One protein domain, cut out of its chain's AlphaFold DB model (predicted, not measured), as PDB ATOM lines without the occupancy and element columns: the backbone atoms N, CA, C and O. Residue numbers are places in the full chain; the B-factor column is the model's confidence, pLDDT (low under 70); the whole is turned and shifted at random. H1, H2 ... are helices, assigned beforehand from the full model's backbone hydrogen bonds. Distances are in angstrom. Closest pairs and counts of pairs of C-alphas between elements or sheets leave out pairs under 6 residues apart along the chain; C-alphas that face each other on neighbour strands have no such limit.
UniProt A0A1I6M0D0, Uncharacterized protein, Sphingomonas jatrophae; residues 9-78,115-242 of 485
ATOM      1  N   ALA A   9     -21.370  58.607 -59.718       96.00
ATOM      2  CA  ALA A   9     -21.615  59.732 -58.815       96.00
ATOM      3  C   ALA A   9     -22.832  59.506 -57.896       96.00
ATOM      4  O   ALA A   9     -22.806  59.897 -56.729       96.00
ATOM      5  N   VAL A  10     -23.878  58.854 -58.412       95.81
ATOM      6  CA  VAL A  10     -25.088  58.487 -57.659       95.81
ATOM      7  C   VAL A  10     -24.754  57.400 -56.642       95.81
ATOM      8  O   VAL A  10     -25.128  57.510 -55.477       95.81
ATOM      9  N   GLU A  11     -23.992  56.392 -57.059       95.12
ATOM     10  CA  GLU A  11     -23.518  55.324 -56.179       95.12
ATOM     11  C   GLU A  11     -22.633  55.867 -55.046       95.12
ATOM     12  O   GLU A  11     -22.870  55.565 -53.879       95.12
ATOM     13  N   ALA A  12     -21.687  56.759 -55.351       96.12
ATOM     14  CA  ALA A  12     -20.860  57.410 -54.335       96.12
ATOM     15  C   ALA A  12     -21.692  58.241 -53.338       96.12
ATOM     16  O   ALA A  12     -21.398  58.262 -52.141       96.12
ATOM     17  N   ALA A  13     -22.740  58.928 -53.805       96.19
ATOM     18  CA  ALA A  13     -23.644  59.674 -52.932       96.19
ATOM     19  C   ALA A  13     -24.482  58.746 -52.035       96.19
ATOM     20  O   ALA A  13     -24.658  59.037 -50.848       96.19
ATOM     21  N   PHE A  14     -24.942  57.615 -52.577       96.19
ATOM     22  CA  PHE A  14     -25.645  56.578 -51.825       96.19
ATOM     23  C   PHE A  14     -24.753  55.964 -50.736       96.19
ATOM     24  O   PHE A  14     -25.166  55.889 -49.577       96.19
ATOM     25  N   LEU A  15     -23.500  55.627 -51.067       94.75
ATOM     26  CA  LEU A  15     -22.511  55.115 -50.111       94.75
ATOM     27  C   LEU A  15     -22.251  56.101 -48.967       94.75
ATOM     28  O   LEU A  15     -22.275  55.699 -47.807       94.75
ATOM     29  N   LYS A  16     -22.129  57.405 -49.253       96.00
ATOM     30  CA  LYS A  16     -22.034  58.434 -48.200       96.00
ATOM     31  C   LYS A  16     -23.262  58.456 -47.282       96.00
ATOM     32  O   LYS A  16     -23.138  58.759 -46.098       96.00
ATOM     33  N   GLY A  17     -24.455  58.174 -47.811       95.19
ATOM     34  CA  GLY A  17     -25.666  57.994 -47.003       95.19
ATOM     35  C   GLY A  17     -25.555  56.792 -46.065       95.19
ATOM     36  O   GLY A  17     -25.791  56.921 -44.862       95.19
ATOM     37  N   ALA A  18     -25.108  55.652 -46.588       94.69
ATOM     38  CA  ALA A  18     -24.855  54.454 -45.792       94.69
ATOM     39  C   ALA A  18     -23.795  54.689 -44.697       94.69
ATOM     40  O   ALA A  18     -23.991  54.286 -43.550       94.69
ATOM     41  N   GLU A  19     -22.714  55.409 -45.009       94.69
ATOM     42  CA  GLU A  19     -21.676  55.803 -44.047       94.69
ATOM     43  C   GLU A  19     -22.234  56.677 -42.918       94.69
ATOM     44  O   GLU A  19     -21.913  56.445 -41.751       94.69
ATOM     45  N   ARG A  20     -23.124  57.635 -43.220       96.75
ATOM     46  CA  ARG A  20     -23.801  58.439 -42.184       96.75
ATOM     47  C   ARG A  20     -24.668  57.581 -41.272       96.75
ATOM     48  O   ARG A  20     -24.632  57.761 -40.055       96.75
ATOM     49  N   VAL A  21     -25.424  56.632 -41.829       95.44
ATOM     50  CA  VAL A  21     -26.206  55.674 -41.029       95.44
ATOM     51  C   VAL A  21     -25.277  54.858 -40.129       95.44
ATOM     52  O   VAL A  21     -25.513  54.788 -38.925       95.44
ATOM     53  N   SER A  22     -24.183  54.327 -40.679       92.62
ATOM     54  CA  SER A  22     -23.162  53.584 -39.932       92.62
ATOM     55  C   SER A  22     -22.557  54.405 -38.785       92.62
ATOM     56  O   SER A  22     -22.474  53.923 -37.655       92.62
ATOM     57  N   ALA A  23     -22.227  55.677 -39.023       93.81
ATOM     58  CA  ALA A  23     -21.714  56.587 -37.998       93.81
ATOM     59  C   ALA A  23     -22.741  56.864 -36.882       93.81
ATOM     60  O   ALA A  23     -22.386  56.911 -35.699       93.81
ATOM     61  N   ARG A  24     -24.033  56.996 -37.218       96.44
ATOM     62  CA  ARG A  24     -25.099  57.120 -36.207       96.44
ATOM     63  C   ARG A  24     -25.248  55.855 -35.361       96.44
ATOM     64  O   ARG A  24     -25.446  55.949 -34.154       96.44
ATOM     65  N   ILE A  25     -25.108  54.681 -35.972       92.50
ATOM     66  CA  ILE A  25     -25.121  53.400 -35.252       92.50
ATOM     67  C   ILE A  25     -23.922  53.314 -34.303       92.50
ATOM     68  O   ILE A  25     -24.088  52.995 -33.130       92.50
ATOM     69  N   ALA A  26     -22.720  53.649 -34.784       89.88
ATOM     70  CA  ALA A  26     -21.498  53.622 -33.982       89.88
ATOM     71  C   ALA A  26     -21.536  54.603 -32.795       89.88
ATOM     72  O   ALA A  26     -21.017  54.294 -31.729       89.88
ATOM     73  N   SER A  27     -22.179  55.763 -32.961       94.81
ATOM     74  CA  SER A  27     -22.383  56.746 -31.883       94.81
ATOM     75  C   SER A  27     -23.554  56.422 -30.947       94.81
ATOM     76  O   SER A  27     -23.780  57.155 -29.988       94.81
ATOM     77  N   GLY A  28     -24.327  55.365 -31.221       93.25
ATOM     78  CA  GLY A  28     -25.521  55.007 -30.448       93.25
ATOM     79  C   GLY A  28     -26.723  55.937 -30.664       93.25
ATOM     80  O   GLY A  28     -27.737  55.792 -29.986       93.25
ATOM     81  N   THR A  29     -26.646  56.873 -31.614       96.56
ATOM     82  CA  THR A  29     -27.748  57.796 -31.954       96.56
ATOM     83  C   THR A  29     -28.787  57.168 -32.885       96.56
ATOM     84  O   THR A  29     -29.862  57.728 -33.091       96.56
ATOM     85  N   CYS A  30     -28.490  55.993 -33.440       94.88
ATOM     86  CA  CYS A  30     -29.413  55.186 -34.225       94.88
ATOM     87  C   CYS A  30     -29.328  53.722 -33.786       94.88
ATOM     88  O   CYS A  30     -28.246  53.141 -33.724       94.88
ATOM     89  N   VAL A  31     -30.480  53.116 -33.509       93.69
ATOM     90  CA  VAL A  31     -30.599  51.690 -33.197       93.69
ATOM     91  C   VAL A  31     -31.109  50.977 -34.445       93.69
ATOM     92  O   VAL A  31     -32.184  51.307 -34.938       93.69
ATOM     93  N   VAL A  32     -30.347  50.005 -34.958       93.62
ATOM     94  CA  VAL A  32     -30.734  49.261 -36.173       93.62
ATOM     95  C   VAL A  32     -31.932  48.365 -35.912       93.62
ATOM     96  O   VAL A  32     -32.926  48.430 -36.626       93.62
ATOM     97  N   VAL A  33     -31.846  47.539 -34.870       93.06
ATOM     98  CA  VAL A  33     -32.912  46.619 -34.476       93.06
ATOM     99  C   VAL A  33     -33.486  47.102 -33.148       93.06
ATOM    100  O   VAL A  33     -32.789  47.029 -32.135       93.06
ATOM    101  N   PRO A  34     -34.729  47.608 -33.125       92.38
ATOM    102  CA  PRO A  34     -35.392  47.999 -31.891       92.38
ATOM    103  C   PRO A  34     -35.464  46.851 -30.870       92.38
ATOM    104  O   PRO A  34     -35.659  45.686 -31.226       92.38
ATOM    105  N   GLU A  35     -35.370  47.186 -29.584       89.38
ATOM    106  CA  GLU A  35     -35.316  46.216 -28.477       89.38
ATOM    107  C   GLU A  35     -36.525  45.260 -28.440       89.38
ATOM    108  O   GLU A  35     -36.393  44.078 -28.130       89.38
ATOM    109  N   ASN A  36     -37.722  45.732 -28.798       91.12
ATOM    110  CA  ASN A  36     -38.924  44.897 -28.853       91.12
ATOM    111  C   ASN A  36     -38.844  43.805 -29.937       91.12
ATOM    112  O   ASN A  36     -39.330  42.694 -29.722       91.12
ATOM    113  N   GLU A  37     -38.234  44.093 -31.088       91.25
ATOM    114  CA  GLU A  37     -38.036  43.109 -32.154       91.25
ATOM    115  C   GLU A  37     -36.950  42.097 -31.787       91.25
ATOM    116  O   GLU A  37     -37.136  40.896 -32.000       91.25
ATOM    117  N   HIS A  38     -35.873  42.569 -31.154       86.31
ATOM    118  CA  HIS A  38     -34.833  41.709 -30.597       86.31
ATOM    119  C   HIS A  38     -35.419  40.715 -29.580       86.31
ATOM    120  O   HIS A  38     -35.258  39.501 -29.735       86.31
ATOM    121  N   ARG A  39     -36.216  41.200 -28.616       85.94
ATOM    122  CA  ARG A  39     -36.947  40.349 -27.662       85.94
ATOM    123  C   ARG A  39     -37.891  39.375 -28.355       85.94
ATOM    124  O   ARG A  39     -37.915  38.196 -28.011       85.94
ATOM    125  N   ARG A  40     -38.652  39.819 -29.362       88.94
ATOM    126  CA  ARG A  40     -39.563  38.936 -30.113       88.94
ATOM    127  C   ARG A  40     -38.812  37.773 -30.757       88.94
ATOM    128  O   ARG A  40     -39.280  36.637 -30.679       88.94
ATOM    129  N   LEU A  41     -37.668  38.046 -31.386       88.31
ATOM    130  CA  LEU A  41     -36.844  37.011 -32.004       88.31
ATOM    131  C   LEU A  41     -36.265  36.057 -30.952       88.31
ATOM    132  O   LEU A  41     -36.334  34.838 -31.127       88.31
ATOM    133  N   PHE A  42     -35.773  36.602 -29.840       84.44
ATOM    134  CA  PHE A  42     -35.289  35.820 -28.706       84.44
ATOM    135  C   PHE A  42     -36.367  34.858 -28.180       84.44
ATOM    136  O   PHE A  42     -36.144  33.647 -28.139       84.44
ATOM    137  N   PHE A  43     -37.575  35.345 -27.880       84.38
ATOM    138  CA  PHE A  43     -38.682  34.502 -27.414       84.38
ATOM    139  C   PHE A  43     -39.119  33.459 -28.445       84.38
ATOM    140  O   PHE A  43     -39.375  32.309 -28.082       84.38
ATOM    141  N   ALA A  44     -39.179  33.826 -29.727       86.75
ATOM    142  CA  ALA A  44     -39.517  32.890 -30.795       86.75
ATOM    143  C   ALA A  44     -38.487  31.754 -30.899       86.75
ATOM    144  O   ALA A  44     -38.867  30.587 -31.033       86.75
ATOM    145  N   SER A  45     -37.196  32.079 -30.780       85.69
ATOM    146  CA  SER A  45     -36.116  31.093 -30.743       85.69
ATOM    147  C   SER A  45     -36.255  30.156 -29.539       85.69
ATOM    148  O   SER A  45     -36.252  28.934 -29.697       85.69
ATOM    149  N   ARG A  46     -36.512  30.695 -28.339       82.81
ATOM    150  CA  ARG A  46     -36.705  29.874 -27.131       82.81
ATOM    151  C   ARG A  46     -37.930  28.973 -27.211       82.81
ATOM    152  O   ARG A  46     -37.835  27.789 -26.905       82.81
ATOM    153  N   ALA A  47     -39.069  29.474 -27.679       83.56
ATOM    154  CA  ALA A  47     -40.257  28.645 -27.876       83.56
ATOM    155  C   ALA A  47     -39.986  27.500 -28.873       83.56
ATOM    156  O   ALA A  47     -40.425  26.361 -28.672       83.56
ATOM    157  N   ALA A  48     -39.215  27.776 -29.931       86.06
ATOM    158  CA  ALA A  48     -38.774  26.754 -30.869       86.06
ATOM    159  C   ALA A  48     -37.819  25.744 -30.219       86.06
ATOM    160  O   ALA A  48     -37.890  24.561 -30.560       86.06
ATOM    161  N   VAL A  49     -36.966  26.168 -29.283       84.94
ATOM    162  CA  VAL A  49     -36.095  25.276 -28.512       84.94
ATOM    163  C   VAL A  49     -36.927  24.220 -27.776       84.94
ATOM    164  O   VAL A  49     -36.793  23.032 -28.073       84.94
ATOM    165  N   PHE A  50     -37.865  24.630 -26.920       80.56
ATOM    166  CA  PHE A  50     -38.699  23.688 -26.158       80.56
ATOM    167  C   PHE A  50     -39.475  22.732 -27.062       80.56
ATOM    168  O   PHE A  50     -39.468  21.521 -26.857       80.56
ATOM    169  N   LYS A  51     -40.076  23.256 -28.136       85.44
ATOM    170  CA  LYS A  51     -40.844  22.439 -29.084       85.44
ATOM    171  C   LYS A  51     -39.985  21.417 -29.836       85.44
ATOM    172  O   LYS A  51     -40.514  20.426 -30.343       85.44
ATOM    173  N   ASN A  52     -38.691  21.681 -30.000       89.50
ATOM    174  CA  ASN A  52     -37.799  20.836 -30.788       89.50
ATOM    175  C   ASN A  52     -36.955  19.879 -29.944       89.50
ATOM    176  O   ASN A  52     -36.513  18.880 -30.507       89.50
ATOM    177  N   TRP A  53     -36.753  20.149 -28.649       90.62
ATOM    178  CA  TRP A  53     -35.975  19.285 -27.755       90.62
ATOM    179  C   TRP A  53     -36.541  17.864 -27.686       90.62
ATOM    180  O   TRP A  53     -35.804  16.901 -27.852       90.62
ATOM    181  N   ASP A  54     -37.861  17.724 -27.560       89.31
ATOM    182  CA  ASP A  54     -38.514  16.417 -27.403       89.31
ATOM    183  C   ASP A  54     -38.690  15.643 -28.721       89.31
ATOM    184  O   ASP A  54     -39.252  14.542 -28.750       89.31
ATOM    185  N   LYS A  55     -38.256  16.204 -29.858       93.62
ATOM    186  CA  LYS A  55     -38.476  15.563 -31.156       93.62
ATOM    187  C   LYS A  55     -37.515  14.385 -31.347       93.62
ATOM    188  O   LYS A  55     -36.303  14.571 -31.258       93.62
ATOM    189  N   PRO A  56     -38.025  13.201 -31.741       95.69
ATOM    190  CA  PRO A  56     -37.200  12.060 -32.121       95.69
ATOM    191  C   PRO A  56     -36.090  12.422 -33.116       95.69
ATOM    192  O   PRO A  56     -36.353  12.916 -34.219       95.69
ATOM    193  N   GLY A  57     -34.851  12.130 -32.740       94.81
ATOM    194  CA  GLY A  57     -33.646  12.360 -33.526       94.81
ATOM    195  C   GLY A  57     -33.036  11.063 -34.051       94.81
ATOM    196  O   GLY A  57     -33.717  10.050 -34.232       94.81
ATOM    197  N   LYS A  58     -31.726  11.097 -34.308       96.06
ATOM    198  CA  LYS A  58     -30.924   9.902 -34.594       96.06
ATOM    199  C   LYS A  58     -30.570   9.215 -33.274       96.06
ATOM    200  O   LYS A  58     -30.153   9.884 -32.331       96.06
ATOM    201  N   CYS A  59     -30.692   7.890 -33.225       97.50
ATOM    202  CA  CYS A  59     -30.206   7.113 -32.090       97.50
ATOM    203  C   CYS A  59     -28.695   7.327 -31.885       97.50
ATOM    204  O   CYS A  59     -27.917   7.216 -32.834       97.50
ATOM    205  N   GLN A  60     -28.287   7.611 -30.648       95.81
ATOM    206  CA  GLN A  60     -26.899   7.904 -30.278       95.81
ATOM    207  C   GLN A  60     -26.005   6.659 -30.229       95.81
ATOM    208  O   GLN A  60     -24.785   6.777 -30.164       95.81
ATOM    209  N   TYR A  61     -26.592   5.461 -30.313       94.94
ATOM    210  CA  TYR A  61     -25.829   4.221 -30.353       94.94
ATOM    211  C   TYR A  61     -24.994   4.100 -31.641       94.94
ATOM    212  O   TYR A  61     -25.571   4.183 -32.735       94.94
ATOM    213  N   PRO A  62     -23.667   3.857 -31.559       90.81
ATOM    214  CA  PRO A  62     -22.791   3.784 -32.726       90.81
ATOM    215  C   PRO A  62     -23.294   2.822 -33.807       90.81
ATOM    216  O   PRO A  62     -23.618   1.664 -33.553       90.81
ATOM    217  N   GLY A  63     -23.375   3.319 -35.043       92.81
ATOM    218  CA  GLY A  63     -23.848   2.547 -36.198       92.81
ATOM    219  C   GLY A  63     -25.366   2.325 -36.266       92.81
ATOM    220  O   GLY A  63     -25.848   1.780 -37.260       92.81
ATOM    221  N   CYS A  64     -26.149   2.764 -35.276       94.88
ATOM    222  CA  CYS A  64     -27.603   2.662 -35.334       94.88
ATOM    223  C   CYS A  64     -28.195   3.662 -36.341       94.88
ATOM    224  O   CYS A  64     -27.815   4.832 -36.386       94.88
ATOM    225  N   ARG A  65     -29.163   3.196 -37.137       96.75
ATOM    226  CA  ARG A  65     -29.905   4.015 -38.113       96.75
ATOM    227  C   ARG A  65     -31.348   4.308 -37.694       96.75
ATOM    228  O   ARG A  65     -32.040   5.047 -38.383       96.75
ATOM    229  N   ASN A  66     -31.801   3.738 -36.578       97.94
ATOM    230  CA  ASN A  66     -33.160   3.940 -36.085       97.94
ATOM    231  C   ASN A  66     -33.315   5.346 -35.492       97.94
ATOM    232  O   ASN A  66     -32.353   5.934 -34.984       97.94
ATOM    233  N   ARG A  67     -34.550   5.854 -35.500       97.81
ATOM    234  CA  ARG A  67     -34.898   7.078 -34.774       97.81
ATOM    235  C   ARG A  67     -34.953   6.820 -33.272       97.81
ATOM    236  O   ARG A  67     -35.299   5.714 -32.853       97.81
ATOM    237  N   SER A  68     -34.587   7.820 -32.479       97.81
ATOM    238  CA  SER A  68     -34.738   7.753 -31.028       97.81
ATOM    239  C   SER A  68     -36.205   7.833 -30.604       97.81
ATOM    240  O   SER A  68     -37.054   8.315 -31.350       97.81
ATOM    241  N   ILE A  69     -36.519   7.337 -29.412       96.94
ATOM    242  CA  ILE A  69     -37.771   7.659 -28.728       96.94
ATOM    243  C   ILE A  69     -37.703   9.106 -28.235       96.94
ATOM    244  O   ILE A  69     -36.615   9.654 -28.077       96.94
ATOM    245  N   ALA A  70     -38.852   9.731 -27.988       92.50
ATOM    246  CA  ALA A  70     -38.895  11.116 -27.513       92.50
ATOM    247  C   ALA A  70     -38.289  11.277 -26.106       92.50
ATOM    248  O   ALA A  70     -37.689  12.301 -25.802       92.50
ATOM    249  N   ARG A  71     -38.449  10.257 -25.253       94.19
ATOM    250  CA  ARG A  71     -38.143  10.324 -23.821       94.19
ATOM    251  C   ARG A  71     -37.321   9.122 -23.371       94.19
ATOM    252  O   ARG A  71     -37.864   8.172 -22.824       94.19
ATOM    253  N   SER A  72     -36.025   9.156 -23.650       95.69
ATOM    254  CA  SER A  72     -35.057   8.301 -22.964       95.69
ATOM    255  C   SER A  72     -34.585   9.032 -21.718       95.69
ATOM    256  O   SER A  72     -34.229  10.207 -21.807       95.69
ATOM    257  N   HIS A  73     -34.604   8.379 -20.564       96.62
ATOM    258  CA  HIS A  73     -34.086   8.971 -19.332       96.62
ATOM    259  C   HIS A  73     -32.555   9.036 -19.386       96.62
ATOM    260  O   HIS A  73     -31.919   8.168 -19.955       96.62
ATOM    261  N   THR A  74     -31.907  10.059 -18.845       97.00
ATOM    262  CA  THR A  74     -30.445  10.084 -18.686       97.00
ATOM    263  C   THR A  74     -30.073   9.538 -17.319       97.00
ATOM    264  O   THR A  74     -29.212   8.666 -17.213       97.00
ATOM    265  N   LEU A  75     -30.740  10.032 -16.278       97.06
ATOM    266  CA  LEU A  75     -30.687   9.517 -14.914       97.06
ATOM    267  C   LEU A  75     -31.800   8.493 -14.718       97.06
ATOM    268  O   LEU A  75     -32.907   8.694 -15.208       97.06
ATOM    269  N   GLN A  76     -31.514   7.407 -14.001       96.06
ATOM    270  CA  GLN A  76     -32.458   6.298 -13.861       96.06
ATOM    271  C   GLN A  76     -33.810   6.762 -13.314       96.06
ATOM    272  O   GLN A  76     -33.888   7.341 -12.225       96.06
ATOM    273  N   ARG A  77     -34.884   6.426 -14.032       95.31
ATOM    274  CA  ARG A  77     -36.254   6.689 -13.575       95.31
ATOM    275  C   ARG A  77     -36.570   5.857 -12.336       95.31
ATOM    276  O   ARG A  77     -37.168   6.371 -11.392       95.31
ATOM    277  N   GLY A  78     -36.165   4.584 -12.345       92.56
ATOM    278  CA  GLY A  78     -36.410   3.638 -11.252       92.56
ATOM    279  C   GLY A  78     -35.483   3.802 -10.046       92.56
ATOM    280  O   GLY A  78     -35.802   3.276  -8.989       92.56
ATOM    281  N   THR A 115     -35.248  13.551 -19.233       96.62
ATOM    282  CA  THR A 115     -35.497  12.920 -20.543       96.62
ATOM    283  C   THR A 115     -34.833  13.648 -21.712       96.62
ATOM    284  O   THR A 115     -34.799  14.879 -21.755       96.62
ATOM    285  N   PHE A 116     -34.371  12.891 -22.706       96.56
ATOM    286  CA  PHE A 116     -33.841  13.401 -23.974       96.56
ATOM    287  C   PHE A 116     -34.094  12.413 -25.131       96.56
ATOM    288  O   PHE A 116     -34.253  11.210 -24.895       96.56
ATOM    289  N   PRO A 117     -34.093  12.861 -26.401       96.00
ATOM    290  CA  PRO A 117     -34.324  11.987 -27.551       96.00
ATOM    291  C   PRO A 117     -33.043  11.250 -27.985       96.00
ATOM    292  O   PRO A 117     -32.570  11.395 -29.116       96.00
ATOM    293  N   GLY A 118     -32.462  10.450 -27.086       95.38
ATOM    294  CA  GLY A 118     -31.156   9.809 -27.274       95.38
ATOM    295  C   GLY A 118     -31.175   8.458 -27.985       95.38
ATOM    296  O   GLY A 118     -30.439   8.237 -28.945       95.38
ATOM    297  N   PHE A 119     -32.009   7.525 -27.537       97.88
ATOM    298  CA  PHE A 119     -31.921   6.121 -27.955       97.88
ATOM    299  C   PHE A 119     -33.203   5.636 -28.617       97.88
ATOM    300  O   PHE A 119     -34.287   6.112 -28.317       97.88
ATOM    301  N   CYS A 120     -33.096   4.701 -29.561       98.19
ATOM    302  CA  CYS A 120     -34.264   3.967 -30.058       98.19
ATOM    303  C   CYS A 120     -34.689   2.920 -29.020       98.19
ATOM    304  O   CYS A 120     -33.861   2.519 -28.206       98.19
ATOM    305  N   SER A 121     -35.919   2.402 -29.088       97.81
ATOM    306  CA  SER A 121     -36.437   1.457 -28.081       97.81
ATOM    307  C   SER A 121     -35.512   0.255 -27.840       97.81
ATOM    308  O   SER A 121     -35.311  -0.159 -26.707       97.81
ATOM    309  N   LYS A 122     -34.864  -0.259 -28.897       97.81
ATOM    310  CA  LYS A 122     -33.888  -1.356 -28.794       97.81
ATOM    311  C   LYS A 122     -32.657  -0.992 -27.958       97.81
ATOM    312  O   LYS A 122     -32.155  -1.833 -27.225       97.81
ATOM    313  N   HIS A 123     -32.116   0.212 -28.139       97.38
ATOM    314  CA  HIS A 123     -30.906   0.635 -27.432       97.38
ATOM    315  C   HIS A 123     -31.207   1.286 -26.090       97.38
ATOM    316  O   HIS A 123     -30.306   1.363 -25.273       97.38
ATOM    317  N   GLU A 124     -32.449   1.692 -25.841       97.38
ATOM    318  CA  GLU A 124     -32.896   2.046 -24.499       97.38
ATOM    319  C   GLU A 124     -32.891   0.819 -23.575       97.38
ATOM    320  O   GLU A 124     -32.388   0.887 -22.459       97.38
ATOM    321  N   ALA A 125     -33.318  -0.340 -24.086       97.00
ATOM    322  CA  ALA A 125     -33.399  -1.584 -23.318       97.00
ATOM    323  C   ALA A 125     -32.051  -2.094 -22.760       97.00
ATOM    324  O   ALA A 125     -32.010  -2.955 -21.886       97.00
ATOM    325  N   ILE A 126     -30.908  -1.576 -23.233       95.75
ATOM    326  CA  ILE A 126     -29.596  -1.959 -22.679       95.75
ATOM    327  C   ILE A 126     -29.400  -1.443 -21.246       95.75
ATOM    328  O   ILE A 126     -28.528  -1.945 -20.536       95.75
ATOM    329  N   PHE A 127     -30.178  -0.434 -20.842       96.06
ATOM    330  CA  PHE A 127     -30.121   0.185 -19.520       96.06
ATOM    331  C   PHE A 127     -31.058  -0.496 -18.503       96.06
ATOM    332  O   PHE A 127     -30.884  -0.307 -17.297       96.06
ATOM    333  N   ASP A 128     -31.975  -1.361 -18.960       95.50
ATOM    334  CA  ASP A 128     -33.000  -2.027 -18.135       95.50
ATOM    335  C   ASP A 128     -32.410  -2.785 -16.935       95.50
ATOM    336  O   ASP A 128     -33.018  -2.869 -15.866       95.50
ATOM    337  N   VAL A 129     -31.190  -3.311 -17.091       92.94
ATOM    338  CA  VAL A 129     -30.505  -4.122 -16.076       92.94
ATOM    339  C   VAL A 129     -30.255  -3.349 -14.780       92.94
ATOM    340  O   VAL A 129     -30.428  -3.909 -13.700       92.94
ATOM    341  N   PHE A 130     -29.820  -2.088 -14.843       94.19
ATOM    342  CA  PHE A 130     -29.610  -1.282 -13.634       94.19
ATOM    343  C   PHE A 130     -30.802  -0.368 -13.331       94.19
ATOM    344  O   PHE A 130     -31.028  -0.057 -12.167       94.19
ATOM    345  N   GLU A 131     -31.623  -0.015 -14.324       94.81
ATOM    346  CA  GLU A 131     -32.909   0.670 -14.112       94.81
ATOM    347  C   GLU A 131     -33.846  -0.125 -13.197       94.81
ATOM    348  O   GLU A 131     -34.333   0.410 -12.206       94.81
ATOM    349  N   SER A 132     -34.040  -1.417 -13.476       94.06
ATOM    350  CA  SER A 132     -34.907  -2.294 -12.673       94.06
ATOM    351  C   SER A 132     -34.401  -2.518 -11.247       94.06
ATOM    352  O   SER A 132     -35.196  -2.723 -10.334       94.06
ATOM    353  N   ARG A 133     -33.079  -2.474 -11.046       94.81
ATOM    354  CA  ARG A 133     -32.444  -2.677  -9.737       94.81
ATOM    355  C   ARG A 133     -32.307  -1.400  -8.919       94.81
ATOM    356  O   ARG A 133     -31.976  -1.503  -7.746       94.81
ATOM    357  N   ALA A 134     -32.496  -0.227  -9.526       95.19
ATOM    358  CA  ALA A 134     -32.322   1.072  -8.874       95.19
ATOM    359  C   ALA A 134     -30.919   1.315  -8.262       95.19
ATOM    360  O   ALA A 134     -30.748   2.221  -7.452       95.19
ATOM    361  N   THR A 135     -29.897   0.538  -8.643       95.94
ATOM    362  CA  THR A 135     -28.530   0.674  -8.111       95.94
ATOM    363  C   THR A 135     -27.455   0.320  -9.143       95.94
ATOM    364  O   THR A 135     -27.646  -0.557  -9.990       95.94
ATOM    365  N   LEU A 136     -26.297   0.983  -9.057       95.44
ATOM    366  CA  LEU A 136     -25.114   0.695  -9.869       95.44
ATOM    367  C   LEU A 136     -24.173  -0.254  -9.117       95.44
ATOM    368  O   LEU A 136     -23.344   0.154  -8.303       95.44
ATOM    369  N   THR A 137     -24.287  -1.548  -9.383       93.00
ATOM    370  CA  THR A 137     -23.530  -2.575  -8.644       93.00
ATOM    371  C   THR A 137     -22.208  -2.936  -9.310       93.00
ATOM    372  O   THR A 137     -21.201  -3.129  -8.631       93.00
ATOM    373  N   THR A 138     -22.197  -3.008 -10.639       91.06
ATOM    374  CA  THR A 138     -21.064  -3.496 -11.424       91.06
ATOM    375  C   THR A 138     -20.365  -2.358 -12.160       91.06
ATOM    376  O   THR A 138     -20.957  -1.315 -12.436       91.06
ATOM    377  N   THR A 139     -19.112  -2.576 -12.570       88.69
ATOM    378  CA  THR A 139     -18.412  -1.663 -13.492       88.69
ATOM    379  C   THR A 139     -19.204  -1.449 -14.785       88.69
ATOM    380  O   THR A 139     -19.193  -0.352 -15.336       88.69
ATOM    381  N   ARG A 140     -19.941  -2.472 -15.244       90.62
ATOM    382  CA  ARG A 140     -20.797  -2.375 -16.428       90.62
ATOM    383  C   ARG A 140     -21.933  -1.379 -16.230       90.62
ATOM    384  O   ARG A 140     -22.150  -0.564 -17.121       90.62
ATOM    385  N   ASP A 141     -22.593  -1.402 -15.075       94.38
ATOM    386  CA  ASP A 141     -23.661  -0.451 -14.735       94.38
ATOM    387  C   ASP A 141     -23.126   0.988 -14.754       94.38
ATOM    388  O   ASP A 141     -23.718   1.873 -15.368       94.38
ATOM    389  N   VAL A 142     -21.949   1.202 -14.155       94.00
ATOM    390  CA  VAL A 142     -21.278   2.510 -14.114       94.00
ATOM    391  C   VAL A 142     -20.952   3.018 -15.518       94.00
ATOM    392  O   VAL A 142     -21.286   4.152 -15.858       94.00
ATOM    393  N   VAL A 143     -20.339   2.184 -16.362       93.19
ATOM    394  CA  VAL A 143     -20.008   2.571 -17.740       93.19
ATOM    395  C   VAL A 143     -21.267   2.827 -18.564       93.19
ATOM    396  O   VAL A 143     -21.276   3.762 -19.360       93.19
ATOM    397  N   LEU A 144     -22.338   2.051 -18.376       94.44
ATOM    398  CA  LEU A 144     -23.610   2.296 -19.054       94.44
ATOM    399  C   LEU A 144     -24.241   3.628 -18.625       94.44
ATOM    400  O   LEU A 144     -24.700   4.376 -19.487       94.44
ATOM    401  N   GLN A 145     -24.220   3.963 -17.331       96.94
ATOM    402  CA  GLN A 145     -24.724   5.245 -16.833       96.94
ATOM    403  C   GLN A 145     -23.903   6.432 -17.370       96.94
ATOM    404  O   GLN A 145     -24.473   7.439 -17.804       96.94
ATOM    405  N   LEU A 146     -22.571   6.305 -17.404       96.06
ATOM    406  CA  LEU A 146     -21.678   7.295 -18.017       96.06
ATOM    407  C   LEU A 146     -21.933   7.430 -19.520       96.06
ATOM    408  O   LEU A 146     -22.026   8.539 -20.029       96.06
ATOM    409  N   TYR A 147     -22.103   6.313 -20.228       95.88
ATOM    410  CA  TYR A 147     -22.404   6.294 -21.656       95.88
ATOM    411  C   TYR A 147     -23.719   7.009 -21.974       95.88
ATOM    412  O   TYR A 147     -23.781   7.817 -22.902       95.88
ATOM    413  N   ARG A 148     -24.762   6.757 -21.178       96.62
ATOM    414  CA  ARG A 148     -26.067   7.415 -21.315       96.62
ATOM    415  C   ARG A 148     -25.962   8.922 -21.087       96.62
ATOM    416  O   ARG A 148     -26.497   9.696 -21.877       96.62
ATOM    417  N   SER A 149     -25.211   9.314 -20.060       96.81
ATOM    418  CA  SER A 149     -24.936  10.710 -19.705       96.81
ATOM    419  C   SER A 149     -24.148  11.432 -20.807       96.81
ATOM    420  O   SER A 149     -24.583  12.469 -21.295       96.81
ATOM    421  N   ALA A 150     -23.074  10.822 -21.315       95.62
ATOM    422  CA  ALA A 150     -22.297  11.345 -22.438       95.62
ATOM    423  C   ALA A 150     -23.152  11.525 -23.705       95.62
ATOM    424  O   ALA A 150     -23.066  12.548 -24.383       95.62
ATOM    425  N   CYS A 151     -24.019  10.554 -24.013       96.31
ATOM    426  CA  CYS A 151     -24.951  10.654 -25.136       96.31
ATOM    427  C   CYS A 151     -25.917  11.837 -24.996       96.31
ATOM    428  O   CYS A 151     -26.187  12.502 -25.997       96.31
ATOM    429  N   ARG A 152     -26.428  12.111 -23.786       96.75
ATOM    430  CA  ARG A 152     -27.290  13.277 -23.541       96.75
ATOM    431  C   ARG A 152     -26.551  14.576 -23.787       96.75
ATOM    432  O   ARG A 152     -27.083  15.431 -24.490       96.75
ATOM    433  N   GLU A 153     -25.327  14.699 -23.288       96.06
ATOM    434  CA  GLU A 153     -24.540  15.917 -23.481       96.06
ATOM    435  C   GLU A 153     -24.170  16.163 -24.942       96.06
ATOM    436  O   GLU A 153     -24.265  17.292 -25.416       96.06
ATOM    437  N   ALA A 154     -23.856  15.114 -25.710       93.19
ATOM    438  CA  ALA A 154     -23.647  15.265 -27.148       93.19
ATOM    439  C   ALA A 154     -24.917  15.739 -27.877       93.19
ATOM    440  O   ALA A 154     -24.835  16.616 -28.737       93.19
ATOM    441  N   VAL A 155     -26.090  15.187 -27.532       94.69
ATOM    442  CA  VAL A 155     -27.378  15.633 -28.096       94.69
ATOM    443  C   VAL A 155     -27.662  17.082 -27.715       94.69
ATOM    444  O   VAL A 155     -28.057  17.859 -28.585       94.69
ATOM    445  N   ARG A 156     -27.431  17.455 -26.451       94.50
ATOM    446  CA  ARG A 156     -27.602  18.825 -25.967       94.50
ATOM    447  C   ARG A 156     -26.704  19.801 -26.712       94.50
ATOM    448  O   ARG A 156     -27.218  20.741 -27.299       94.50
ATOM    449  N   LEU A 157     -25.398  19.558 -26.773       90.75
ATOM    450  CA  LEU A 157     -24.470  20.458 -27.462       90.75
ATOM    451  C   LEU A 157     -24.781  20.591 -28.958       90.75
ATOM    452  O   LEU A 157     -24.734  21.690 -29.507       90.75
ATOM    453  N   GLU A 158     -25.131  19.496 -29.640       90.75
ATOM    454  CA  GLU A 158     -25.557  19.557 -31.044       90.75
ATOM    455  C   GLU A 158     -26.818  20.391 -31.237       90.75
ATOM    456  O   GLU A 158     -26.955  21.103 -32.238       90.75
ATOM    457  N   PHE A 159     -27.747  20.269 -30.295       91.56
ATOM    458  CA  PHE A 159     -28.962  21.048 -30.275       91.56
ATOM    459  C   PHE A 159     -28.654  22.531 -30.037       91.56
ATOM    460  O   PHE A 159     -29.062  23.352 -30.857       91.56
ATOM    461  N   ASP A 160     -27.869  22.861 -29.011       87.38
ATOM    462  CA  ASP A 160     -27.483  24.231 -28.663       87.38
ATOM    463  C   ASP A 160     -26.764  24.904 -29.836       87.38
ATOM    464  O   ASP A 160     -27.205  25.951 -30.310       87.38
ATOM    465  N   VAL A 161     -25.726  24.269 -30.398       88.56
ATOM    466  CA  VAL A 161     -24.991  24.794 -31.564       88.56
ATOM    467  C   VAL A 161     -25.944  25.087 -32.723       88.56
ATOM    468  O   VAL A 161     -25.879  26.161 -33.317       88.56
ATOM    469  N   ARG A 162     -26.863  24.167 -33.038       90.75
ATOM    470  CA  ARG A 162     -27.826  24.358 -34.132       90.75
ATOM    471  C   ARG A 162     -28.774  25.528 -33.865       90.75
ATOM    472  O   ARG A 162     -29.042  26.304 -34.780       90.75
ATOM    473  N   GLN A 163     -29.308  25.637 -32.651       88.88
ATOM    474  CA  GLN A 163     -30.272  26.682 -32.295       88.88
ATOM    475  C   GLN A 163     -29.618  28.056 -32.251       88.88
ATOM    476  O   GLN A 163     -30.177  29.019 -32.773       88.88
ATOM    477  N   HIS A 164     -28.411  28.143 -31.699       86.00
ATOM    478  CA  HIS A 164     -27.636  29.373 -31.684       86.00
ATOM    479  C   HIS A 164     -27.243  29.807 -33.098       86.00
ATOM    480  O   HIS A 164     -27.447  30.970 -33.436       86.00
ATOM    481  N   THR A 165     -26.774  28.890 -33.958       87.31
ATOM    482  CA  THR A 165     -26.507  29.192 -35.378       87.31
ATOM    483  C   THR A 165     -27.749  29.747 -36.069       87.31
ATOM    484  O   THR A 165     -27.684  30.826 -36.646       87.31
ATOM    485  N   ARG A 166     -28.899  29.081 -35.925       90.81
ATOM    486  CA  ARG A 166     -30.156  29.554 -36.513       90.81
ATOM    487  C   ARG A 166     -30.589  30.917 -35.966       90.81
ATOM    488  O   ARG A 166     -31.048  31.757 -36.729       90.81
ATOM    489  N   SER A 167     -30.474  31.133 -34.656       87.50
ATOM    490  CA  SER A 167     -30.867  32.400 -34.023       87.50
ATOM    491  C   SER A 167     -30.006  33.555 -34.523       87.50
ATOM    492  O   SER A 167     -30.530  34.631 -34.792       87.50
ATOM    493  N   ARG A 168     -28.700  33.311 -34.698       87.25
ATOM    494  CA  ARG A 168     -27.776  34.272 -35.295       87.25
ATOM    495  C   ARG A 168     -28.143  34.576 -36.743       87.25
ATOM    496  O   ARG A 168     -28.281  35.743 -37.066       87.25
ATOM    497  N   GLU A 169     -28.360  33.559 -37.577       90.25
ATOM    498  CA  GLU A 169     -28.769  33.755 -38.978       90.25
ATOM    499  C   GLU A 169     -30.057  34.589 -39.076       90.25
ATOM    500  O   GLU A 169     -30.157  35.496 -39.896       90.25
ATOM    501  N   GLN A 170     -31.040  34.323 -38.210       91.12
ATOM    502  CA  GLN A 170     -32.280  35.101 -38.165       91.12
ATOM    503  C   GLN A 170     -32.054  36.542 -37.695       91.12
ATOM    504  O   GLN A 170     -32.714  37.454 -38.191       91.12
ATOM    505  N   PHE A 171     -31.148  36.755 -36.739       90.00
ATOM    506  CA  PHE A 171     -30.803  38.091 -36.267       90.00
ATOM    507  C   PHE A 171     -30.031  38.880 -37.328       90.00
ATOM    508  O   PHE A 171     -30.364  40.036 -37.554       90.00
ATOM    509  N   GLU A 172     -29.067  38.263 -38.014       88.94
ATOM    510  CA  GLU A 172     -28.329  38.865 -39.133       88.94
ATOM    511  C   GLU A 172     -29.291  39.266 -40.261       88.94
ATOM    512  O   GLU A 172     -29.263  40.408 -40.708       88.94
ATOM    513  N   GLN A 173     -30.228  38.387 -40.636       91.56
ATOM    514  CA  GLN A 173     -31.269  38.705 -41.622       91.56
ATOM    515  C   GLN A 173     -32.133  39.897 -41.197       91.56
ATOM    516  O   GLN A 173     -32.387  40.792 -42.002       91.56
ATOM    517  N   LEU A 174     -32.577  39.919 -39.936       92.56
ATOM    518  CA  LEU A 174     -33.362  41.029 -39.400       92.56
ATOM    519  C   LEU A 174     -32.547  42.328 -39.381       92.56
ATOM    520  O   LEU A 174     -33.058  43.387 -39.737       92.56
ATOM    521  N   TYR A 175     -31.282  42.253 -38.975       91.88
ATOM    522  CA  TYR A 175     -30.384  43.396 -38.920       91.88
ATOM    523  C   TYR A 175     -30.164  43.990 -40.311       91.88
ATOM    524  O   TYR A 175     -30.345  45.193 -40.481       91.88
ATOM    525  N   ASP A 176     -29.844  43.162 -41.307       92.00
ATOM    526  CA  ASP A 176     -29.642  43.589 -42.694       92.00
ATOM    527  C   ASP A 176     -30.925  44.195 -43.281       92.00
ATOM    528  O   ASP A 176     -30.888  45.245 -43.928       92.00
ATOM    529  N   GLU A 177     -32.091  43.602 -42.991       94.31
ATOM    530  CA  GLU A 177     -33.387  44.152 -43.394       94.31
ATOM    531  C   GLU A 177     -33.594  45.569 -42.840       94.31
ATOM    532  O   GLU A 177     -33.934  46.483 -43.597       94.31
ATOM    533  N   LYS A 178     -33.370  45.772 -41.536       95.19
ATOM    534  CA  LYS A 178     -33.560  47.079 -40.887       95.19
ATOM    535  C   LYS A 178     -32.498  48.093 -41.273       95.19
ATOM    536  O   LYS A 178     -32.826  49.258 -41.490       95.19
ATOM    537  N   LEU A 179     -31.247  47.662 -41.411       94.56
ATOM    538  CA  LEU A 179     -30.162  48.505 -41.891       94.56
ATOM    539  C   LEU A 179     -30.484  49.027 -43.290       94.56
ATOM    540  O   LEU A 179     -30.378  50.227 -43.531       94.56
ATOM    541  N   ARG A 180     -30.959  48.155 -44.184       94.88
ATOM    542  CA  ARG A 180     -31.397  48.548 -45.523       94.88
ATOM    543  C   ARG A 180     -32.512  49.591 -45.476       94.88
ATOM    544  O   ARG A 180     -32.427  50.582 -46.192       94.88
ATOM    545  N   VAL A 181     -33.517  49.418 -44.612       95.75
ATOM    546  CA  VAL A 181     -34.586  50.420 -44.425       95.75
ATOM    547  C   VAL A 181     -34.012  51.771 -43.988       95.75
ATOM    548  O   VAL A 181     -34.388  52.796 -44.550       95.75
ATOM    549  N   LEU A 182     -33.073  51.787 -43.039       96.19
ATOM    550  CA  LEU A 182     -32.443  53.020 -42.557       96.19
ATOM    551  C   LEU A 182     -31.601  53.712 -43.633       96.19
ATOM    552  O   LEU A 182     -31.679  54.931 -43.776       96.19
ATOM    553  N   VAL A 183     -30.812  52.955 -44.399       95.94
ATOM    554  CA  VAL A 183     -30.002  53.510 -45.493       95.94
ATOM    555  C   VAL A 183     -30.891  54.034 -46.615       95.94
ATOM    556  O   VAL A 183     -30.657  55.134 -47.109       95.94
ATOM    557  N   HIS A 184     -31.943  53.303 -46.986       95.62
ATOM    558  CA  HIS A 184     -32.899  53.768 -47.989       95.62
ATOM    559  C   HIS A 184     -33.642  55.021 -47.525       95.62
ATOM    560  O   HIS A 184     -33.831  55.926 -48.326       95.62
ATOM    561  N   ALA A 185     -34.011  55.116 -46.245       96.69
ATOM    562  CA  ALA A 185     -34.628  56.320 -45.693       96.69
ATOM    563  C   ALA A 185     -33.667  57.523 -45.718       96.69
ATOM    564  O   ALA A 185     -34.060  58.621 -46.104       96.69
ATOM    565  N   GLU A 186     -32.394  57.318 -45.368       97.25
ATOM    566  CA  GLU A 186     -31.350  58.353 -45.436       97.25
ATOM    567  C   GLU A 186     -31.073  58.819 -46.876       97.25
ATOM    568  O   GLU A 186     -30.707  59.972 -47.104       97.25
ATOM    569  N   ALA A 187     -31.251  57.924 -47.850       96.06
ATOM    570  CA  ALA A 187     -31.019  58.167 -49.269       96.06
ATOM    571  C   ALA A 187     -32.319  58.249 -50.093       96.06
ATOM    572  O   ALA A 187     -32.268  58.050 -51.305       96.06
ATOM    573  N   ALA A 188     -33.466  58.549 -49.471       96.88
ATOM    574  CA  ALA A 188     -34.787  58.398 -50.097       96.88
ATOM    575  C   ALA A 188     -34.893  59.110 -51.454       96.88
ATOM    576  O   ALA A 188     -35.247  58.489 -52.449       96.88
ATOM    577  N   ALA A 189     -34.449  60.370 -51.533       96.19
ATOM    578  CA  ALA A 189     -34.465  61.136 -52.781       96.19
ATOM    579  C   ALA A 189     -33.624  60.498 -53.908       96.19
ATOM    580  O   ALA A 189     -34.005  60.571 -55.074       96.19
ATOM    581  N   LEU A 190     -32.492  59.863 -53.576       95.44
ATOM    582  CA  LEU A 190     -31.661  59.153 -54.554       95.44
ATOM    583  C   LEU A 190     -32.321  57.846 -54.992       95.44
ATOM    584  O   LEU A 190     -32.282  57.521 -56.174       95.44
ATOM    585  N   VAL A 191     -32.927  57.109 -54.057       95.69
ATOM    586  CA  VAL A 191     -33.641  55.856 -54.346       95.69
ATOM    587  C   VAL A 191     -34.858  56.115 -55.239       95.69
ATOM    588  O   VAL A 191     -35.066  55.371 -56.195       95.69
ATOM    589  N   ASP A 192     -35.601  57.195 -54.992       95.62
ATOM    590  CA  ASP A 192     -36.754  57.599 -55.807       95.62
ATOM    591  C   ASP A 192     -36.338  57.968 -57.242       95.62
ATOM    592  O   ASP A 192     -36.997  57.582 -58.207       95.62
ATOM    593  N   GLN A 193     -35.220  58.686 -57.398       96.62
ATOM    594  CA  GLN A 193     -34.675  59.063 -58.710       96.62
ATOM    595  C   GLN A 193     -34.006  57.889 -59.437       96.62
ATOM    596  O   GLN A 193     -34.003  57.834 -60.668       96.62
ATOM    597  N   HIS A 194     -33.443  56.938 -58.689       95.62
ATOM    598  CA  HIS A 194     -32.696  55.798 -59.211       95.62
ATOM    599  C   HIS A 194     -33.145  54.488 -58.540       95.62
ATOM    600  O   HIS A 194     -32.437  53.959 -57.677       95.62
ATOM    601  N   PRO A 195     -34.268  53.886 -58.986       93.81
ATOM    602  CA  PRO A 195     -34.854  52.703 -58.347       93.81
ATOM    603  C   PRO A 195     -33.938  51.477 -58.263       93.81
ATOM    604  O   PRO A 195     -34.160  50.606 -57.425       93.81
ATOM    605  N   ILE A 196     -32.887  51.390 -59.093       94.50
ATOM    606  CA  ILE A 196     -31.893  50.314 -58.982       94.50
ATOM    607  C   ILE A 196     -31.192  50.301 -57.616       94.50
ATOM    608  O   ILE A 196     -30.844  49.226 -57.130       94.50
ATOM    609  N   LEU A 197     -31.043  51.455 -56.959       92.31
ATOM    610  CA  LEU A 197     -30.438  51.537 -55.628       92.31
ATOM    611  C   LEU A 197     -31.236  50.742 -54.585       92.31
ATOM    612  O   LEU A 197     -30.648  50.204 -53.655       92.31
ATOM    613  N   ALA A 198     -32.551  50.568 -54.772       92.38
ATOM    614  CA  ALA A 198     -33.371  49.745 -53.881       92.38
ATOM    615  C   ALA A 198     -33.012  48.246 -53.928       92.38
ATOM    616  O   ALA A 198     -33.365  47.497 -53.013       92.38
ATOM    617  N   ALA A 199     -32.332  47.800 -54.990       91.94
ATOM    618  CA  ALA A 199     -31.873  46.424 -55.162       91.94
ATOM    619  C   ALA A 199     -30.461  46.182 -54.601       91.94
ATOM    620  O   ALA A 199     -29.990  45.043 -54.627       91.94
ATOM    621  N   TYR A 200     -29.779  47.220 -54.107       91.75
ATOM    622  CA  TYR A 200     -28.445  47.073 -53.535       91.75
ATOM    623  C   TYR A 200     -28.509  46.196 -52.281       91.75
ATOM    624  O   TYR A 200     -29.387  46.344 -51.425       91.75
ATOM    625  N   GLN A 201     -27.566  45.260 -52.173       89.69
ATOM    626  CA  GLN A 201     -27.403  44.459 -50.966       89.69
ATOM    627  C   GLN A 201     -26.637  45.282 -49.937       89.69
ATOM    628  O   GLN A 201     -25.502  45.690 -50.174       89.69
ATOM    629  N   ILE A 202     -27.281  45.532 -48.804       90.06
ATOM    630  CA  ILE A 202     -26.704  46.254 -47.678       90.06
ATOM    631  C   ILE A 202     -26.629  45.260 -46.534       90.06
ATOM    632  O   ILE A 202     -27.664  44.814 -46.044       90.06
ATOM    633  N   SER A 203     -25.412  44.916 -46.136       88.06
ATOM    634  CA  SER A 203     -25.157  44.027 -45.011       88.06
ATOM    635  C   SER A 203     -24.176  44.660 -44.040       88.06
ATOM    636  O   SER A 203     -23.313  45.461 -44.414       88.06
ATOM    637  N   ALA A 204     -24.324  44.323 -42.764       78.81
ATOM    638  CA  ALA A 204     -23.327  44.696 -41.776       78.81
ATOM    639  C   ALA A 204     -22.063  43.826 -41.896       78.81
ATOM    640  O   ALA A 204     -22.143  42.660 -42.289       78.81
ATOM    641  N   PRO A 205     -20.893  44.350 -41.489       73.75
ATOM    642  CA  PRO A 205     -19.719  43.524 -41.234       73.75
ATOM    643  C   PRO A 205     -20.061  42.376 -40.267       73.75
ATOM    644  O   PRO A 205     -20.645  42.599 -39.203       73.75
ATOM    645  N   SER A 206     -19.719  41.143 -40.650       66.88
ATOM    646  CA  SER A 206     -20.059  39.903 -39.927       66.88
ATOM    647  C   SER A 206     -19.192  39.632 -38.686       66.88
ATOM    648  O   SER A 206     -19.403  38.644 -37.972       66.88
ATOM    649  N   ASP A 207     -18.218  40.506 -38.430       64.81
ATOM    650  CA  ASP A 207     -17.176  40.411 -37.404       64.81
ATOM    651  C   ASP A 207     -17.608  40.936 -36.026       64.81
ATOM    652  O   ASP A 207     -16.910  40.734 -35.038       64.81
ATOM    653  N   LYS A 208     -18.787  41.555 -35.909       61.41
ATOM    654  CA  LYS A 208     -19.189  42.238 -34.670       61.41
ATOM    655  C   LYS A 208     -19.503  41.334 -33.471       61.41
ATOM    656  O   LYS A 208     -19.664  41.858 -32.372       61.41
ATOM    657  N   ASP A 209     -19.578  40.010 -33.635       71.19
ATOM    658  CA  ASP A 209     -19.866  39.090 -32.521       71.19
ATOM    659  C   ASP A 209     -18.832  37.965 -32.373       71.19
ATOM    660  O   ASP A 209     -19.112  36.762 -32.474       71.19
ATOM    661  N   ASP A 210     -17.594  38.377 -32.096       80.38
ATOM    662  CA  ASP A 210     -16.511  37.489 -31.675       80.38
ATOM    663  C   ASP A 210     -16.903  36.593 -30.496       80.38
ATOM    664  O   ASP A 210     -16.443  35.456 -30.392       80.38
ATOM    665  N   ARG A 211     -17.762  37.080 -29.590       78.62
ATOM    666  CA  ARG A 211     -18.199  36.308 -28.423       78.62
ATOM    667  C   ARG A 211     -19.031  35.106 -28.853       78.62
ATOM    668  O   ARG A 211     -18.757  34.001 -28.381       78.62
ATOM    669  N   PHE A 212     -19.998  35.295 -29.749       79.62
ATOM    670  CA  PHE A 212     -20.786  34.194 -30.297       79.62
ATOM    671  C   PHE A 212     -19.915  33.196 -31.058       79.62
ATOM    672  O   PHE A 212     -20.066  31.989 -30.875       79.62
ATOM    673  N   ASN A 213     -19.011  33.686 -31.913       82.12
ATOM    674  CA  ASN A 213     -18.120  32.818 -32.683       82.12
ATOM    675  C   ASN A 213     -17.257  31.960 -31.752       82.12
ATOM    676  O   ASN A 213     -17.269  30.738 -31.885       82.12
ATOM    677  N   ARG A 214     -16.621  32.577 -30.747       86.06
ATOM    678  CA  ARG A 214     -15.850  31.860 -29.723       86.06
ATOM    679  C   ARG A 214     -16.692  30.814 -29.001       86.06
ATOM    680  O   ARG A 214     -16.286  29.662 -28.954       86.06
ATOM    681  N   TRP A 215     -17.874  31.182 -28.500       87.25
ATOM    682  CA  TRP A 215     -18.757  30.233 -27.814       87.25
ATOM    683  C   TRP A 215     -19.148  29.053 -28.715       87.25
ATOM    684  O   TRP A 215     -19.104  27.904 -28.285       87.25
ATOM    685  N   ARG A 216     -19.509  29.313 -29.979       85.31
ATOM    686  CA  ARG A 216     -19.899  28.266 -30.933       85.31
ATOM    687  C   ARG A 216     -18.740  27.312 -31.199       85.31
ATOM    688  O   ARG A 216     -18.958  26.107 -31.314       85.31
ATOM    689  N   ASP A 217     -17.540  27.852 -31.349       87.94
ATOM    690  CA  ASP A 217     -16.351  27.069 -31.654       87.94
ATOM    691  C   ASP A 217     -15.920  26.245 -30.427       87.94
ATOM    692  O   ASP A 217     -15.656  25.051 -30.574       87.94
ATOM    693  N   GLU A 218     -16.002  26.806 -29.213       86.06
ATOM    694  CA  GLU A 218     -15.844  26.061 -27.954       86.06
ATOM    695  C   GLU A 218     -16.899  24.947 -27.817       86.06
ATOM    696  O   GLU A 218     -16.553  23.795 -27.577       86.06
ATOM    697  N   ALA A 219     -18.182  25.234 -28.066       83.62
ATOM    698  CA  ALA A 219     -19.251  24.235 -27.990       83.62
ATOM    699  C   ALA A 219     -19.082  23.102 -29.021       83.62
ATOM    700  O   ALA A 219     -19.440  21.951 -28.755       83.62
ATOM    701  N   ARG A 220     -18.529  23.401 -30.205       87.62
ATOM    702  CA  ARG A 220     -18.168  22.389 -31.213       87.62
ATOM    703  C   ARG A 220     -16.997  21.530 -30.747       87.62
ATOM    704  O   ARG A 220     -17.076  20.313 -30.896       87.62
ATOM    705  N   GLN A 221     -15.968  22.143 -30.170       90.06
ATOM    706  CA  GLN A 221     -14.831  21.426 -29.600       90.06
ATOM    707  C   GLN A 221     -15.287  20.479 -28.483       90.06
ATOM    708  O   GLN A 221     -14.998  19.285 -28.544       90.06
ATOM    709  N   ASP A 222     -16.083  20.975 -27.532       83.94
ATOM    710  CA  ASP A 222     -16.640  20.172 -26.439       83.94
ATOM    711  C   ASP A 222     -17.496  19.016 -26.977       83.94
ATOM    712  O   ASP A 222     -17.372  17.876 -26.522       83.94
ATOM    713  N   ARG A 223     -18.334  19.272 -27.993       90.31
ATOM    714  CA  ARG A 223     -19.143  18.233 -28.651       90.31
ATOM    715  C   ARG A 223     -18.255  17.136 -29.222       90.31
ATOM    716  O   ARG A 223     -18.558  15.959 -29.031       90.31
ATOM    717  N   ASP A 224     -17.198  17.503 -29.935       88.25
ATOM    718  CA  ASP A 224     -16.318  16.547 -30.602       88.25
ATOM    719  C   ASP A 224     -15.547  15.703 -29.572       88.25
ATOM    720  O   ASP A 224     -15.496  14.478 -29.699       88.25
ATOM    721  N   THR A 225     -15.093  16.317 -28.476       85.31
ATOM    722  CA  THR A 225     -14.501  15.608 -27.333       85.31
ATOM    723  C   THR A 225     -15.489  14.644 -26.657       85.31
ATOM    724  O   THR A 225     -15.146  13.499 -26.357       85.31
ATOM    725  N   ILE A 226     -16.751  15.040 -26.455       85.88
ATOM    726  CA  ILE A 226     -17.775  14.137 -25.894       85.88
ATOM    727  C   ILE A 226     -18.099  12.999 -26.869       85.88
ATOM    728  O   ILE A 226     -18.316  11.862 -26.447       85.88
ATOM    729  N   ARG A 227     -18.118  13.264 -28.178       88.31
ATOM    730  CA  ARG A 227     -18.337  12.238 -29.209       88.31
ATOM    731  C   ARG A 227     -17.241  11.178 -29.191       88.31
ATOM    732  O   ARG A 227     -17.557   9.992 -29.290       88.31
ATOM    733  N   GLU A 228     -15.993  11.584 -29.001       84.50
ATOM    734  CA  GLU A 228     -14.876  10.667 -28.777       84.50
ATOM    735  C   GLU A 228     -15.081   9.836 -27.500       84.50
ATOM    736  O   GLU A 228     -15.024   8.604 -27.540       84.50
ATOM    737  N   MET A 229     -15.471  10.474 -26.391       84.31
ATOM    738  CA  MET A 229     -15.809   9.772 -25.149       84.31
ATOM    739  C   MET A 229     -16.955   8.754 -25.330       84.31
ATOM    740  O   MET A 229     -16.889   7.659 -24.774       84.31
ATOM    741  N   ILE A 230     -17.981   9.048 -26.138       86.62
ATOM    742  CA  ILE A 230     -19.064   8.102 -26.479       86.62
ATOM    743  C   ILE A 230     -18.506   6.873 -27.200       86.62
ATOM    744  O   ILE A 230     -18.891   5.745 -26.877       86.62
ATOM    745  N   VAL A 231     -17.597   7.064 -28.162       84.62
ATOM    746  CA  VAL A 231     -16.940   5.951 -28.864       84.62
ATOM    747  C   VAL A 231     -16.182   5.089 -27.856       84.62
ATOM    748  O   VAL A 231     -16.416   3.880 -27.797       84.62
ATOM    749  N   HIS A 232     -15.373   5.700 -26.997       79.75
ATOM    750  CA  HIS A 232     -14.611   5.030 -25.945       79.75
ATOM    751  C   HIS A 232     -15.479   4.266 -24.937       79.75
ATOM    752  O   HIS A 232     -15.206   3.100 -24.633       79.75
ATOM    753  N   LEU A 233     -16.570   4.869 -24.464       80.94
ATOM    754  CA  LEU A 233     -17.521   4.228 -23.556       80.94
ATOM    755  C   LEU A 233     -18.278   3.082 -24.245       80.94
ATOM    756  O   LEU A 233     -18.423   2.010 -23.660       80.94
ATOM    757  N   SER A 234     -18.684   3.245 -25.509       83.56
ATOM    758  CA  SER A 234     -19.339   2.175 -26.276       83.56
ATOM    759  C   SER A 234     -18.413   0.977 -26.509       83.56
ATOM    760  O   SER A 234     -18.830  -0.178 -26.397       83.56
ATOM    761  N   GLN A 235     -17.128   1.233 -26.766       80.31
ATOM    762  CA  GLN A 235     -16.116   0.190 -26.868       80.31
ATOM    763  C   GLN A 235     -15.912  -0.488 -25.513       80.31
ATOM    764  O   GLN A 235     -15.858  -1.714 -25.461       80.31
ATOM    765  N   ALA A 236     -15.874   0.275 -24.414       77.12
ATOM    766  CA  ALA A 236     -15.800  -0.273 -23.063       77.12
ATOM    767  C   ALA A 236     -17.012  -1.167 -22.740       77.12
ATOM    768  O   ALA A 236     -16.835  -2.237 -22.168       77.12
ATOM    769  N   MET A 237     -18.228  -0.817 -23.175       80.56
ATOM    770  CA  MET A 237     -19.424  -1.662 -23.008       80.56
ATOM    771  C   MET A 237     -19.276  -3.055 -23.632       80.56
ATOM    772  O   MET A 237     -19.763  -4.038 -23.071       80.56
ATOM    773  N   VAL A 238     -18.601  -3.150 -24.781       76.12
ATOM    774  CA  VAL A 238     -18.338  -4.420 -25.480       76.12
ATOM    775  C   VAL A 238     -17.092  -5.118 -24.921       76.12
ATOM    776  O   VAL A 238     -17.025  -6.345 -24.861       76.12
ATOM    777  N   ALA A 239     -16.084  -4.343 -24.521       67.81
ATOM    778  CA  ALA A 239     -14.772  -4.837 -24.128       67.81
ATOM    779  C   ALA A 239     -14.612  -5.072 -22.618       67.81
ATOM    780  O   ALA A 239     -13.596  -5.638 -22.214       67.81
ATOM    781  N   MET A 240     -15.592  -4.712 -21.782       68.81
ATOM    782  CA  MET A 240     -15.598  -5.055 -20.354       68.81
ATOM    783  C   MET A 240     -15.574  -6.570 -20.140       68.81
ATOM    784  O   MET A 240     -14.804  -7.048 -19.310       68.81
ATOM    785  N   ASP A 241     -16.262  -7.333 -20.994       56.84
ATOM    786  CA  ASP A 241     -16.186  -8.804 -21.014       56.84
ATOM    787  C   ASP A 241     -14.779  -9.313 -21.402       56.84
ATOM    788  O   ASP A 241     -14.439 -10.485 -21.244       56.84
ATOM    789  N   GLN A 242     -13.935  -8.416 -21.921       54.25
ATOM    790  CA  GLN A 242     -12.566  -8.661 -22.362       54.25
ATOM    791  C   GLN A 242     -11.521  -7.955 -21.480       54.25
ATOM    792  O   GLN A 242     -10.337  -8.017 -21.806       54.25
TER     793      GLN A 242
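Overview. This is residues 9 to 78 and 115 to 242 of the 485 residues of an uncharacterized protein of Sphingomonas jatrophae (UniProt A0A1I6M0D0). A long rod is built along one 48-residue helix, H4, with H7 folded back along one side of it and the shorter H2 along another. H1, H5 and H6 gather at one end, while H3 and the loops of residues 54 to 78 gather toward the other. The printed part has 198 residues, with seven named helices, H1 to H7 in order, and no named strand: all helix. It is only just extended, close to loose, with a radius of gyration of the C-alphas of 25.1 A and spans of 78 by 30 by 28 A.

Arrangement. H1, residues 9 to 26, touches the hub, H4, residues 139 to 186, with residues 17 to 21 alone, at a steep tilt of 53 degrees; the closest C-alphas, of Ala 18 and Val 183, are 5.2 A apart. H2, residues 35 to 53, touches H4 at a shallow tilt of 29 degrees, opposite ways, closest at C-alphas Ser 45 and Ser 167, 6.3 A. H3, residues 121 to 131, touches H4, closest at C-alphas Phe 130 and Asp 141, 6.1 A. H5, residues 188 to 193, and H6, residues 195 to 199, only just touch, with 3 pairs of C-alphas within 8 A, and only at the corner; the closest C-alphas, of Val 191 and Leu 197, are 5.5 A apart. H7, residues 210 to 242, touches H4 at a shallow tilt of 20 degrees, opposite ways, closest at C-alphas Ala 154 and Arg 223, 5.6 A. Every O i to N i+4 pair is within hydrogen-bond range in H1, H2, H4 and H5, but 2 of 7 in H3, 0 of 1 in H6 and 27 of 29 in H7; O i to N i+3 pairs within range are 3 of 8 in H3 and 2 of 2 in H6.

Along the chain. H1 begins at C-alpha 9 (-21.615, 59.732, -58.815) and is 25.6 A long; H2 is 26.9 A. H4 is 69.2 A long, from C-alpha 139 (-18.412, -1.663, -13.492). H7, 47.2 A, has a kink of 33 degrees near residue 236 and ends at C-alpha 242 (-12.566, -8.661, -22.362).

Size, cuts and confidence. The C-alphas farthest apart, of Thr 137 and Gln 193, are 80.2 A apart. Residues 79 to 114 are not printed; C-alphas 78 and 115 are 13.2 A apart across the cut. Of the links printed whole, none is long. The model's pLDDT is under 70 at residues 206 to 208 and 239 to 242.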